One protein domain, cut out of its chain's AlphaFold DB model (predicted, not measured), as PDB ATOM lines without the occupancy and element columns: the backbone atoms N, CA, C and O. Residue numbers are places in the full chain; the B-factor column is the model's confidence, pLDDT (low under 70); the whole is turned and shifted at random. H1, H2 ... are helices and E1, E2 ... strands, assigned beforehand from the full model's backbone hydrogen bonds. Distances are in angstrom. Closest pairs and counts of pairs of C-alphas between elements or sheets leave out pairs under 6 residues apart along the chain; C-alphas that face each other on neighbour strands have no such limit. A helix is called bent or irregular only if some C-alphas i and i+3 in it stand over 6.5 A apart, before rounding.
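What this domain is: This is residues 10 to 90 of the 92 residues of an uncharacterized protein of Mucilaginibacter sp. E4BP6 (UniProt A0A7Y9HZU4). A bent two-stranded ribbon, E1 beside E4 and then the hairpin of E2 and E3, reaches away from a loose helical end in which H2 packs on part of H3 and H1 is near H2. Residues 62 to 74 form a long loop between H2 and H3. The printed part has 81 residues, with E1, E2, E3, E4, H1, H2 and H3 in that order; E1 with E4 and E2 with E3 form two antiparallel sheets. The class is mixed, helices and strands, and the whole is loose and elongated, with a radius of gyration of the C-alphas of 15.1 A and spans of 44 by 28 by 21 A.

How they stand to each other: E1, residues 12 to 16, and E4, residues 35 to 40, are antiparallel at 159 degrees, with N 15 and O 36 at 2.9 A, within hydrogen-bond range. E3, residues 28 to 32, runs on into E4 across a break of 2 residues, at 62 degrees. E2, residues 21 to 25, and E3 form an antiparallel hairpin at 141 degrees, with N 23 and O 30 at 2.8 A, within hydrogen-bond range. H3, residues 75 to 89, is apart from E1 and E4. H2, residues 58 to 61, touches H3 at residues 77 to 81 alone; the closest C-alphas, of Leu 59 and Leu 77, are 6.4 A apart. H1, residues 51 to 54, is close to H2 but not clearly touching, with C-alphas 54 and 60 at 6.3 A, and only just apart from H3, at 8.2 A. In H3, 9 of 11 O i to N i+4 pairs are within hydrogen-bond range; H1 and H2 are too short for such a pair.

Where its parts are: E1 begins at C-alpha 12 (143.018, 109.500, 115.653) and spans 13.1 A. H3 spans 22.0 A to C-alpha 89 (137.904, 112.132, 124.607); it is irregular, with C-alphas 76 and 79 7.4 A apart.

The domain as a whole: The C-alphas farthest apart, of Gly 27 and Gly 57, are 45.2 A apart. The link from H2 to H3 is long. The printed part has no cut, and no printed residue is under 70 in pLDDT.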
ATOM      1  N   ILE A  10     137.730 113.672 112.828       96.38
ATOM      2  CA  ILE A  10     138.981 113.223 113.447       96.38
ATOM      3  C   ILE A  10     138.674 112.034 114.360       96.38
ATOM      4  O   ILE A  10     137.784 112.094 115.205       96.38
ATOM      5  N   PHE A  11     139.415 110.944 114.172       96.94
ATOM      6  CA  PHE A  11     139.264 109.699 114.937       96.94
ATOM      7  C   PHE A  11     140.595 109.177 115.490       96.94
ATOM      8  O   PHE A  11     140.635 108.119 116.115       96.94
ATOM      9  N   ALA A  12     141.690 109.881 115.219       97.19
ATOM     10  CA  ALA A  12     143.018 109.500 115.653       97.19
ATOM     11  C   ALA A  12     143.899 110.741 115.794       97.19
ATOM     12  O   ALA A  12     143.766 111.692 115.020       97.19
ATOM     13  N   SER A  13     144.826 110.673 116.738       97.50
ATOM     14  CA  SER A  13     145.908 111.631 116.943       97.50
ATOM     15  C   SER A  13     147.235 110.874 117.021       97.50
ATOM     16  O   SER A  13     147.274 109.638 117.041       97.50
ATOM     17  N   GLY A  14     148.344 111.603 116.968       97.12
ATOM     18  CA  GLY A  14     149.662 111.005 117.087       97.12
ATOM     19  C   GLY A  14     150.775 111.931 116.633       97.12
ATOM     20  O   GLY A  14     150.559 113.096 116.302       97.12
ATOM     21  N   ILE A  15     151.981 111.375 116.572       97.44
ATOM     22  CA  ILE A  15     153.203 112.106 116.238       97.44
ATOM     23  C   ILE A  15     153.924 111.495 115.040       97.44
ATOM     24  O   ILE A  15     153.831 110.295 114.766       97.44
ATOM     25  N   ILE A  16     154.705 112.324 114.352       97.38
ATOM     26  CA  ILE A  16     155.692 111.860 113.377       97.38
ATOM     27  C   ILE A  16     156.855 111.235 114.150       97.38
ATOM     28  O   ILE A  16     157.486 111.893 114.972       97.38
ATOM     29  N   SER A  17     157.139 109.963 113.880       97.25
ATOM     30  CA  SER A  17     158.132 109.171 114.616       97.25
ATOM     31  C   SER A  17     159.372 108.828 113.785       97.25
ATOM     32  O   SER A  17     160.171 107.985 114.188       97.25
ATOM     33  N   SER A  18     159.533 109.436 112.607       97.69
ATOM     34  CA  SER A  18     160.748 109.321 111.798       97.69
ATOM     35  C   SER A  18     161.005 110.577 110.977       97.69
ATOM     36  O   SER A  18     160.079 111.302 110.616       97.69
ATOM     37  N   GLU A  19     162.256 110.760 110.562       97.56
ATOM     38  CA  GLU A  19     162.559 111.641 109.435       97.56
ATOM     39  C   GLU A  19     161.898 111.128 108.138       97.56
ATOM     40  O   GLU A  19     161.595 109.928 108.026       97.56
ATOM     41  N   PRO A  20     161.647 112.004 107.147       96.75
ATOM     42  CA  PRO A  20     161.162 111.588 105.840       96.75
ATOM     43  C   PRO A  20     162.137 110.641 105.136       96.75
ATOM     44  O   PRO A  20     163.330 110.916 105.039       96.75
ATOM     45  N   PHE A  21     161.623 109.550 104.572       96.56
ATOM     46  CA  PHE A  21     162.416 108.567 103.836       96.56
ATOM     47  C   PHE A  21     161.748 108.149 102.526       96.56
ATOM     48  O   PHE A  21     160.534 108.264 102.340       96.56
ATOM     49  N   LEU A  22     162.557 107.640 101.595       97.38
ATOM     50  CA  LEU A  22     162.088 107.109 100.321       97.38
ATOM     51  C   LEU A  22     161.677 105.641 100.470       97.38
ATOM     52  O   LEU A  22     162.456 104.805 100.920       97.38
ATOM     53  N   ALA A  23     160.463 105.309 100.037       95.56
ATOM     54  CA  ALA A  23     159.932 103.953 100.050       95.56
ATOM     55  C   ALA A  23     159.507 103.505  98.649       95.56
ATOM     56  O   ALA A  23     158.753 104.199  97.959       95.56
ATOM     57  N   LEU A  24     159.941 102.308  98.248       95.62
ATOM     58  CA  LEU A  24     159.565 101.693  96.977       95.62
ATOM     59  C   LEU A  24     158.221 100.964  97.111       95.62
ATOM     60  O   LEU A  24     158.044 100.093  97.962       95.62
ATOM     61  N   ARG A  25     157.261 101.284  96.241       92.75
ATOM     62  CA  ARG A  25     155.992 100.554  96.124       92.75
ATOM     63  C   ARG A  25     155.599 100.448  94.657       92.75
ATOM     64  O   ARG A  25     155.478 101.460  93.978       92.75
ATOM     65  N   LYS A  26     155.350  99.222  94.178       93.00
ATOM     66  CA  LYS A  26     154.933  98.950  92.786       93.00
ATOM     67  C   LYS A  26     155.856  99.612  91.741       93.00
ATOM     68  O   LYS A  26     155.380 100.221  90.790       93.00
ATOM     69  N   GLY A  27     157.174  99.542  91.959       94.56
ATOM     70  CA  GLY A  27     158.179 100.098  91.043       94.56
ATOM     71  C   GLY A  27     158.302 101.628  91.047       94.56
ATOM     72  O   GLY A  27     158.996 102.174  90.200       94.56
ATOM     73  N   ARG A  28     157.638 102.330  91.976       95.69
ATOM     74  CA  ARG A  28     157.738 103.787  92.139       95.69
ATOM     75  C   ARG A  28     158.186 104.149  93.547       95.69
ATOM     76  O   ARG A  28     157.793 103.492  94.514       95.69
ATOM     77  N   THR A  29     158.985 105.201  93.648       95.62
ATOM     78  CA  THR A  29     159.494 105.717  94.918       95.62
ATOM     79  C   THR A  29     158.587 106.824  95.438       95.62
ATOM     80  O   THR A  29     158.152 107.688  94.677       95.62
ATOM     81  N   TYR A  30     158.305 106.801  96.737       94.38
ATOM     82  CA  TYR A  30     157.469 107.783  97.421       94.38
ATOM     83  C   TYR A  30     158.160 108.270  98.689       94.38
ATOM     84  O   TYR A  30     158.758 107.462  99.396       94.38
ATOM     85  N   HIS A  31     158.017 109.553  99.009       94.38
ATOM     86  CA  HIS A  31     158.375 110.065 100.329       94.38
ATOM     87  C   HIS A  31     157.358 109.575 101.362       94.38
ATOM     88  O   HIS A  31     156.149 109.583 101.108       94.38
ATOM     89  N   ARG A  32     157.848 109.119 102.512       95.25
ATOM     90  CA  ARG A  32     157.051 108.637 103.638       95.25
ATOM     91  C   ARG A  32     157.637 109.115 104.951       95.25
ATOM     92  O   ARG A  32     158.822 109.404 105.033       95.25
ATOM     93  N   VAL A  33     156.792 109.118 105.966       96.31
ATOM     94  CA  VAL A  33     157.171 109.231 107.372       96.31
ATOM     95  C   VAL A  33     156.528 108.073 108.126       96.31
ATOM     96  O   VAL A  33     155.485 107.560 107.702       96.31
ATOM     97  N   ALA A  34     157.149 107.640 109.214       97.25
ATOM     98  CA  ALA A  34     156.485 106.816 110.209       97.25
ATOM     99  C   ALA A  34     155.685 107.720 111.152       97.25
ATOM    100  O   ALA A  34     156.105 108.837 111.460       97.25
ATOM    101  N   ILE A  35     154.533 107.225 111.597       97.12
ATOM    102  CA  ILE A  35     153.726 107.864 112.631       97.12
ATOM    103  C   ILE A  35     153.515 106.878 113.772       97.12
ATOM    104  O   ILE A  35     153.421 105.669 113.546       97.12
ATOM    105  N   THR A  36     153.415 107.407 114.983       98.25
ATOM    106  CA  THR A  36     152.965 106.669 116.164       98.25
ATOM    107  C   THR A  36     151.662 107.296 116.626       98.25
ATOM    108  O   THR A  36     151.604 108.510 116.800       98.25
ATOM    109  N   LEU A  37     150.622 106.477 116.775       98.19
ATOM    110  CA  LEU A  37     149.310 106.925 117.234       98.19
ATOM    111  C   LEU A  37     149.246 106.819 118.755       98.19
ATOM    112  O   LEU A  37     149.582 105.770 119.305       98.19
ATOM    113  N   ASP A  38     148.810 107.889 119.409       96.31
ATOM    114  CA  ASP A  38     148.483 107.897 120.838       96.31
ATOM    115  C   ASP A  38     147.006 107.544 121.067       96.31
ATOM    116  O   ASP A  38     146.684 106.787 121.982       96.31
ATOM    117  N   VAL A  39     146.122 107.995 120.175       97.88
ATOM    118  CA  VAL A  39     144.696 107.675 120.165       97.88
ATOM    119  C   VAL A  39     144.297 107.146 118.794       97.88
ATOM    120  O   VAL A  39     144.627 107.720 117.756       97.88
ATOM    121  N   LEU A  40     143.548 106.043 118.788       97.62
ATOM    122  CA  LEU A  40     142.949 105.461 117.593       97.62
ATOM    123  C   LEU A  40     141.561 104.914 117.931       97.62
ATOM    124  O   LEU A  40     141.430 103.862 118.557       97.62
ATOM    125  N   LEU A  41     140.529 105.627 117.495       97.69
ATOM    126  CA  LEU A  41     139.134 105.233 117.658       97.69
ATOM    127  C   LEU A  41     138.684 104.377 116.474       97.69
ATOM    128  O   LEU A  41     139.177 104.522 115.356       97.69
ATOM    129  N   ASN A  42     137.722 103.490 116.705       95.56
ATOM    130  CA  ASN A  42     137.037 102.752 115.653       95.56
ATOM    131  C   ASN A  42     135.753 103.501 115.245       95.56
ATOM    132  O   ASN A  42     134.775 103.406 115.985       95.56
ATOM    133  N   PRO A  43     135.692 104.175 114.080       93.94
ATOM    134  CA  PRO A  43     134.530 104.982 113.695       93.94
ATOM    135  C   PRO A  43     133.235 104.183 113.485       93.94
ATOM    136  O   PRO A  43     132.154 104.763 113.509       93.94
ATOM    137  N   ASP A  44     133.322 102.859 113.303       91.81
ATOM    138  CA  ASP A  44     132.147 101.986 113.177       91.81
ATOM    139  C   ASP A  44     131.527 101.639 114.542       91.81
ATOM    140  O   ASP A  44     130.420 101.105 114.611       91.81
ATOM    141  N   LYS A  45     132.263 101.866 115.639       96.00
ATOM    142  CA  LYS A  45     131.886 101.426 116.996       96.00
ATOM    143  C   LYS A  45     131.953 102.523 118.050       96.00
ATOM    144  O   LYS A  45     131.346 102.378 119.106       96.00
ATOM    145  N   GLN A  46     132.729 103.567 117.803       96.12
ATOM    146  CA  GLN A  46     133.019 104.649 118.730       96.12
ATOM    147  C   GLN A  46     132.668 105.978 118.057       96.12
ATOM    148  O   GLN A  46     132.859 106.111 116.843       96.12
ATOM    149  N   PRO A  47     132.167 106.962 118.821       95.62
ATOM    150  CA  PRO A  47     132.006 108.307 118.296       95.62
ATOM    151  C   PRO A  47     133.365 108.850 117.839       95.62
ATOM    152  O   PRO A  47     134.416 108.427 118.322       95.62
ATOM    153  N   ILE A  48     133.331 109.804 116.915       97.44
ATOM    154  CA  ILE A  48     134.508 110.539 116.439       97.44
ATOM    155  C   ILE A  48     134.228 112.038 116.543       97.44
ATOM    156  O   ILE A  48     133.061 112.443 116.549       97.44
ATOM    157  N   LEU A  49     135.273 112.865 116.564       97.56
ATOM    158  CA  LEU A  49     135.119 114.316 116.526       97.56
ATOM    159  C   LEU A  49     134.647 114.724 115.126       97.56
ATOM    160  O   LEU A  49     135.427 114.732 114.171       97.56
ATOM    161  N   THR A  50     133.350 114.990 114.983       96.88
ATOM    162  CA  THR A  50     132.702 115.124 113.674       96.88
ATOM    163  C   THR A  50     133.110 116.397 112.936       96.88
ATOM    164  O   THR A  50     133.480 117.413 113.528       96.88
ATOM    165  N   LEU A  51     132.982 116.373 111.606       95.19
ATOM    166  CA  LEU A  51     133.175 117.567 110.780       95.19
ATOM    167  C   LEU A  51     132.249 118.727 111.161       95.19
ATOM    168  O   LEU A  51     132.620 119.872 110.917       95.19
ATOM    169  N   ASP A  52     131.066 118.454 111.712       95.69
ATOM    170  CA  ASP A  52     130.147 119.512 112.133       95.69
ATOM    171  C   ASP A  52     130.736 120.311 113.295       95.69
ATOM    172  O   ASP A  52     130.721 121.535 113.237       95.69
ATOM    173  N   ILE A  53     131.358 119.641 114.274       96.31
ATOM    174  CA  ILE A  53     132.058 120.304 115.386       96.31
ATOM    175  C   ILE A  53     133.235 121.131 114.851       96.31
ATOM    176  O   ILE A  53     133.360 122.314 115.167       96.31
ATOM    177  N   LEU A  54     134.043 120.550 113.958       97.00
ATOM    178  CA  LEU A  54     135.200 121.217 113.341       97.00
ATOM    179  C   LEU A  54     134.831 122.460 112.507       97.00
ATOM    180  O   LEU A  54     135.688 123.293 112.220       97.00
ATOM    181  N   LYS A  55     133.565 122.600 112.101       96.06
ATOM    182  CA  LYS A  55     133.046 123.744 111.334       96.06
ATOM    183  C   LYS A  55     132.357 124.801 112.198       96.06
ATOM    184  O   LYS A  55     131.677 125.673 111.659       96.06
ATOM    185  N   THR A  56     132.529 124.743 113.513       96.31
ATOM    186  CA  THR A  56     132.044 125.769 114.445       96.31
ATOM    187  C   THR A  56     133.180 126.681 114.911       96.31
ATOM    188  O   THR A  56     134.354 126.382 114.690       96.31
ATOM    189  N   GLY A  57     132.833 127.809 115.537       95.88
ATOM    190  CA  GLY A  57     133.805 128.683 116.205       95.88
ATOM    191  C   GLY A  57     134.947 129.159 115.301       95.88
ATOM    192  O   GLY A  57     134.740 129.426 114.112       95.88
ATOM    193  N   ASN A  58     136.156 129.256 115.863       97.00
ATOM    194  CA  ASN A  58     137.342 129.646 115.097       97.00
ATOM    195  C   ASN A  58     137.853 128.494 114.222       97.00
ATOM    196  O   ASN A  58     138.427 128.746 113.160       97.00
ATOM    197  N   LEU A  59     137.592 127.235 114.604       97.75
ATOM    198  CA  LEU A  59     137.943 126.053 113.803       97.75
ATOM    199  C   LEU A  59     137.328 126.084 112.395       97.75
ATOM    200  O   LEU A  59     137.924 125.552 111.454       97.75
ATOM    201  N   ALA A  60     136.203 126.783 112.206       97.19
ATOM    202  CA  ALA A  60     135.599 127.020 110.895       97.19
ATOM    203  C   ALA A  60     136.524 127.755 109.899       97.19
ATOM    204  O   ALA A  60     136.309 127.673 108.687       97.19
ATOM    205  N   ALA A  61     137.566 128.453 110.373       96.62
ATOM    206  CA  ALA A  61     138.558 129.114 109.522       96.62
ATOM    207  C   ALA A  61     139.543 128.131 108.847       96.62
ATOM    208  O   ALA A  61     140.253 128.506 107.899       96.62
ATOM    209  N   GLN A  62     139.607 126.874 109.300       96.62
ATOM    210  CA  GLN A  62     140.404 125.807 108.693       96.62
ATOM    211  C   GLN A  62     139.641 125.122 107.549       96.62
ATOM    212  O   GLN A  62     138.479 124.734 107.665       96.62
ATOM    213  N   THR A  63     140.332 124.868 106.436       95.06
ATOM    214  CA  THR A  63     139.801 124.014 105.365       95.06
ATOM    215  C   THR A  63     140.035 122.541 105.715       95.06
ATOM    216  O   THR A  63     141.059 121.974 105.342       95.06
ATOM    217  N   TRP A  64     139.094 121.912 106.424       92.81
ATOM    218  CA  TRP A  64     139.224 120.530 106.928       92.81
ATOM    219  C   TRP A  64     139.167 119.428 105.865       92.81
ATOM    220  O   TRP A  64     139.716 118.348 106.064       92.81
ATOM    221  N   THR A  65     138.524 119.679 104.722       91.44
ATOM    222  CA  THR A  65     138.380 118.690 103.636       91.44
ATOM    223  C   THR A  65     138.914 119.221 102.301       91.44
ATOM    224  O   THR A  65     138.139 119.425 101.359       91.44
ATOM    225  N   PRO A  66     140.221 119.507 102.198       90.12
ATOM    226  CA  PRO A  66     140.828 119.935 100.948       90.12
ATOM    227  C   PRO A  66     141.007 118.745 100.001       90.12
ATOM    228  O   PRO A  66     140.872 117.583 100.374       90.12
ATOM    229  N   GLN A  67     141.333 119.042  98.743       86.44
ATOM    230  CA  GLN A  67     141.586 118.005  97.736       86.44
ATOM    231  C   GLN A  67     142.894 117.239  97.980       86.44
ATOM    232  O   GLN A  67     143.022 116.083  97.579       86.44
ATOM    233  N   ALA A  68     143.868 117.879  98.633       84.94
ATOM    234  CA  ALA A  68     145.100 117.231  99.059       84.94
ATOM    235  C   ALA A  68     144.857 116.395 100.326       84.94
ATOM    236  O   ALA A  68     144.146 116.820 101.230       84.94
ATOM    237  N   SER A  69     145.484 115.220 100.408       77.38
ATOM    238  CA  SER A  69     145.310 114.276 101.522       77.38
ATOM    239  C   SER A  69     146.047 114.662 102.811       77.38
ATOM    240  O   SER A  69     145.908 113.964 103.808       77.38
ATOM    241  N   GLY A  70     146.868 115.712 102.784       87.44
ATOM    242  CA  GLY A  70     147.618 116.205 103.934       87.44
ATOM    243  C   GLY A  70     147.633 117.726 103.933       87.44
ATOM    244  O   GLY A  70     147.849 118.338 102.885       87.44
ATOM    245  N   ILE A  71     147.389 118.312 105.102       92.31
ATOM    246  CA  ILE A  71     147.376 119.755 105.325       92.31
ATOM    247  C   ILE A  71     148.012 120.101 106.653       92.31
ATOM    248  O   ILE A  71     147.940 119.328 107.605       92.31
ATOM    249  N   SER A  72     148.573 121.300 106.714       95.12
ATOM    250  CA  SER A  72     148.900 121.928 107.982       95.12
ATOM    251  C   SER A  72     147.631 122.506 108.603       95.12
ATOM    252  O   SER A  72     146.817 123.137 107.918       95.12
ATOM    253  N   ILE A  73     147.471 122.295 109.905       96.25
ATOM    254  CA  ILE A  73     146.519 123.053 110.715       96.25
ATOM    255  C   ILE A  73     147.084 124.470 110.865       96.25
ATOM    256  O   ILE A  73     148.298 124.639 111.018       96.25
ATOM    257  N   ARG A  74     146.229 125.491 110.762       97.25
ATOM    258  CA  ARG A  74     146.630 126.881 111.016       97.25
ATOM    259  C   ARG A  74     147.231 127.006 112.426       97.25
ATOM    260  O   ARG A  74     146.587 126.535 113.362       97.25
ATOM    261  N   PRO A  75     148.409 127.634 112.599       97.88
ATOM    262  CA  PRO A  75     149.069 127.730 113.904       97.88
ATOM    263  C   PRO A  75     148.172 128.301 115.006       97.88
ATOM    264  O   PRO A  75     148.162 127.786 116.116       97.88
ATOM    265  N   GLU A  76     147.368 129.311 114.676       97.81
ATOM    266  CA  GLU A  76     146.438 129.969 115.596       97.81
ATOM    267  C   GLU A  76     145.262 129.089 116.057       97.81
ATOM    268  O   GLU A  76     144.559 129.467 116.987       97.81
ATOM    269  N   LEU A  77     145.043 127.929 115.427       98.12
ATOM    270  CA  LEU A  77     143.960 126.994 115.755       98.12
ATOM    271  C   LEU A  77     144.445 125.729 116.474       98.12
ATOM    272  O   LEU A  77     143.617 124.894 116.829       98.12
ATOM    273  N   VAL A  78     145.759 125.548 116.651       97.69
ATOM    274  CA  VAL A  78     146.329 124.305 117.200       97.69
ATOM    275  C   VAL A  78     145.848 124.063 118.629       97.69
ATOM    276  O   VAL A  78     145.318 122.991 118.906       97.69
ATOM    277  N   ASP A  79     145.963 125.067 119.501       98.00
ATOM    278  CA  ASP A  79     145.585 124.932 120.912       98.00
ATOM    279  C   ASP A  79     144.069 124.729 121.085       98.00
ATOM    280  O   ASP A  79     143.636 123.926 121.909       98.00
ATOM    281  N   GLU A  80     143.250 125.411 120.274       97.94
ATOM    282  CA  GLU A  80     141.790 125.246 120.288       97.94
ATOM    283  C   GLU A  80     141.377 123.848 119.814       97.94
ATOM    284  O   GLU A  80     140.522 123.215 120.433       97.94
ATOM    285  N   LEU A  81     141.997 123.339 118.743       98.25
ATOM    286  CA  LEU A  81     141.733 121.986 118.259       98.25
ATOM    287  C   LEU A  81     142.110 120.934 119.304       98.25
ATOM    288  O   LEU A  81     141.351 119.984 119.496       98.25
ATOM    289  N   GLU A  82     143.262 121.097 119.957       97.69
ATOM    290  CA  GLU A  82     143.714 120.193 121.015       97.69
ATOM    291  C   GLU A  82     142.725 120.188 122.185       97.69
ATOM    292  O   GLU A  82     142.307 119.118 122.615       97.69
ATOM    293  N   GLY A  83     142.269 121.361 122.643       97.56
ATOM    294  CA  GLY A  83     141.253 121.461 123.697       97.56
ATOM    295  C   GLY A  83     139.956 120.733 123.333       97.56
ATOM    296  O   GLY A  83     139.503 119.865 124.074       97.56
ATOM    297  N   VAL A  84     139.415 120.996 122.138       97.75
ATOM    298  CA  VAL A  84     138.198 120.326 121.643       97.75
ATOM    299  C   VAL A  84     138.385 118.808 121.532       97.75
ATOM    300  O   VAL A  84     137.454 118.049 121.800       97.75
ATOM    301  N   TRP A  85     139.572 118.343 121.135       97.88
ATOM    302  CA  TRP A  85     139.886 116.918 121.071       97.88
ATOM    303  C   TRP A  85     139.944 116.275 122.462       97.88
ATOM    304  O   TRP A  85     139.356 115.212 122.659       97.88
ATOM    305  N   GLN A  86     140.590 116.921 123.433       97.38
ATOM    306  CA  GLN A  86     140.685 116.418 124.805       97.38
ATOM    307  C   GLN A  86     139.322 116.377 125.502       97.38
ATOM    308  O   GLN A  86     138.996 115.357 126.114       97.38
ATOM    309  N   ASP A  87     138.510 117.424 125.344       96.88
ATOM    310  CA  ASP A  87     137.138 117.481 125.863       96.88
ATOM    311  C   ASP A  87     136.269 116.376 125.243       96.88
ATOM    312  O   ASP A  87     135.470 115.731 125.920       96.88
ATOM    313  N   PHE A  88     136.451 116.110 123.945       97.12
ATOM    314  CA  PHE A  88     135.754 115.032 123.251       97.12
ATOM    315  C   PHE A  88     136.144 113.638 123.771       97.12
ATOM    316  O   PHE A  88     135.285 112.758 123.868       97.12
ATOM    317  N   LEU A  89     137.423 113.415 124.086       96.62
ATOM    318  CA  LEU A  89     137.904 112.132 124.607       96.62
ATOM    319  C   LEU A  89     137.546 111.909 126.080       96.62
ATOM    320  O   LEU A  89     137.402 110.757 126.492       96.62
ATOM    321  N   ASN A  90     137.396 112.986 126.853       94.50
ATOM    322  CA  ASN A  90     137.144 112.947 128.291       94.50
ATOM    323  C   ASN A  90     135.937 113.828 128.672       94.50
ATOM    324  O   ASN A  90     136.115 114.823 129.376       94.50
TER     325      ASN A  90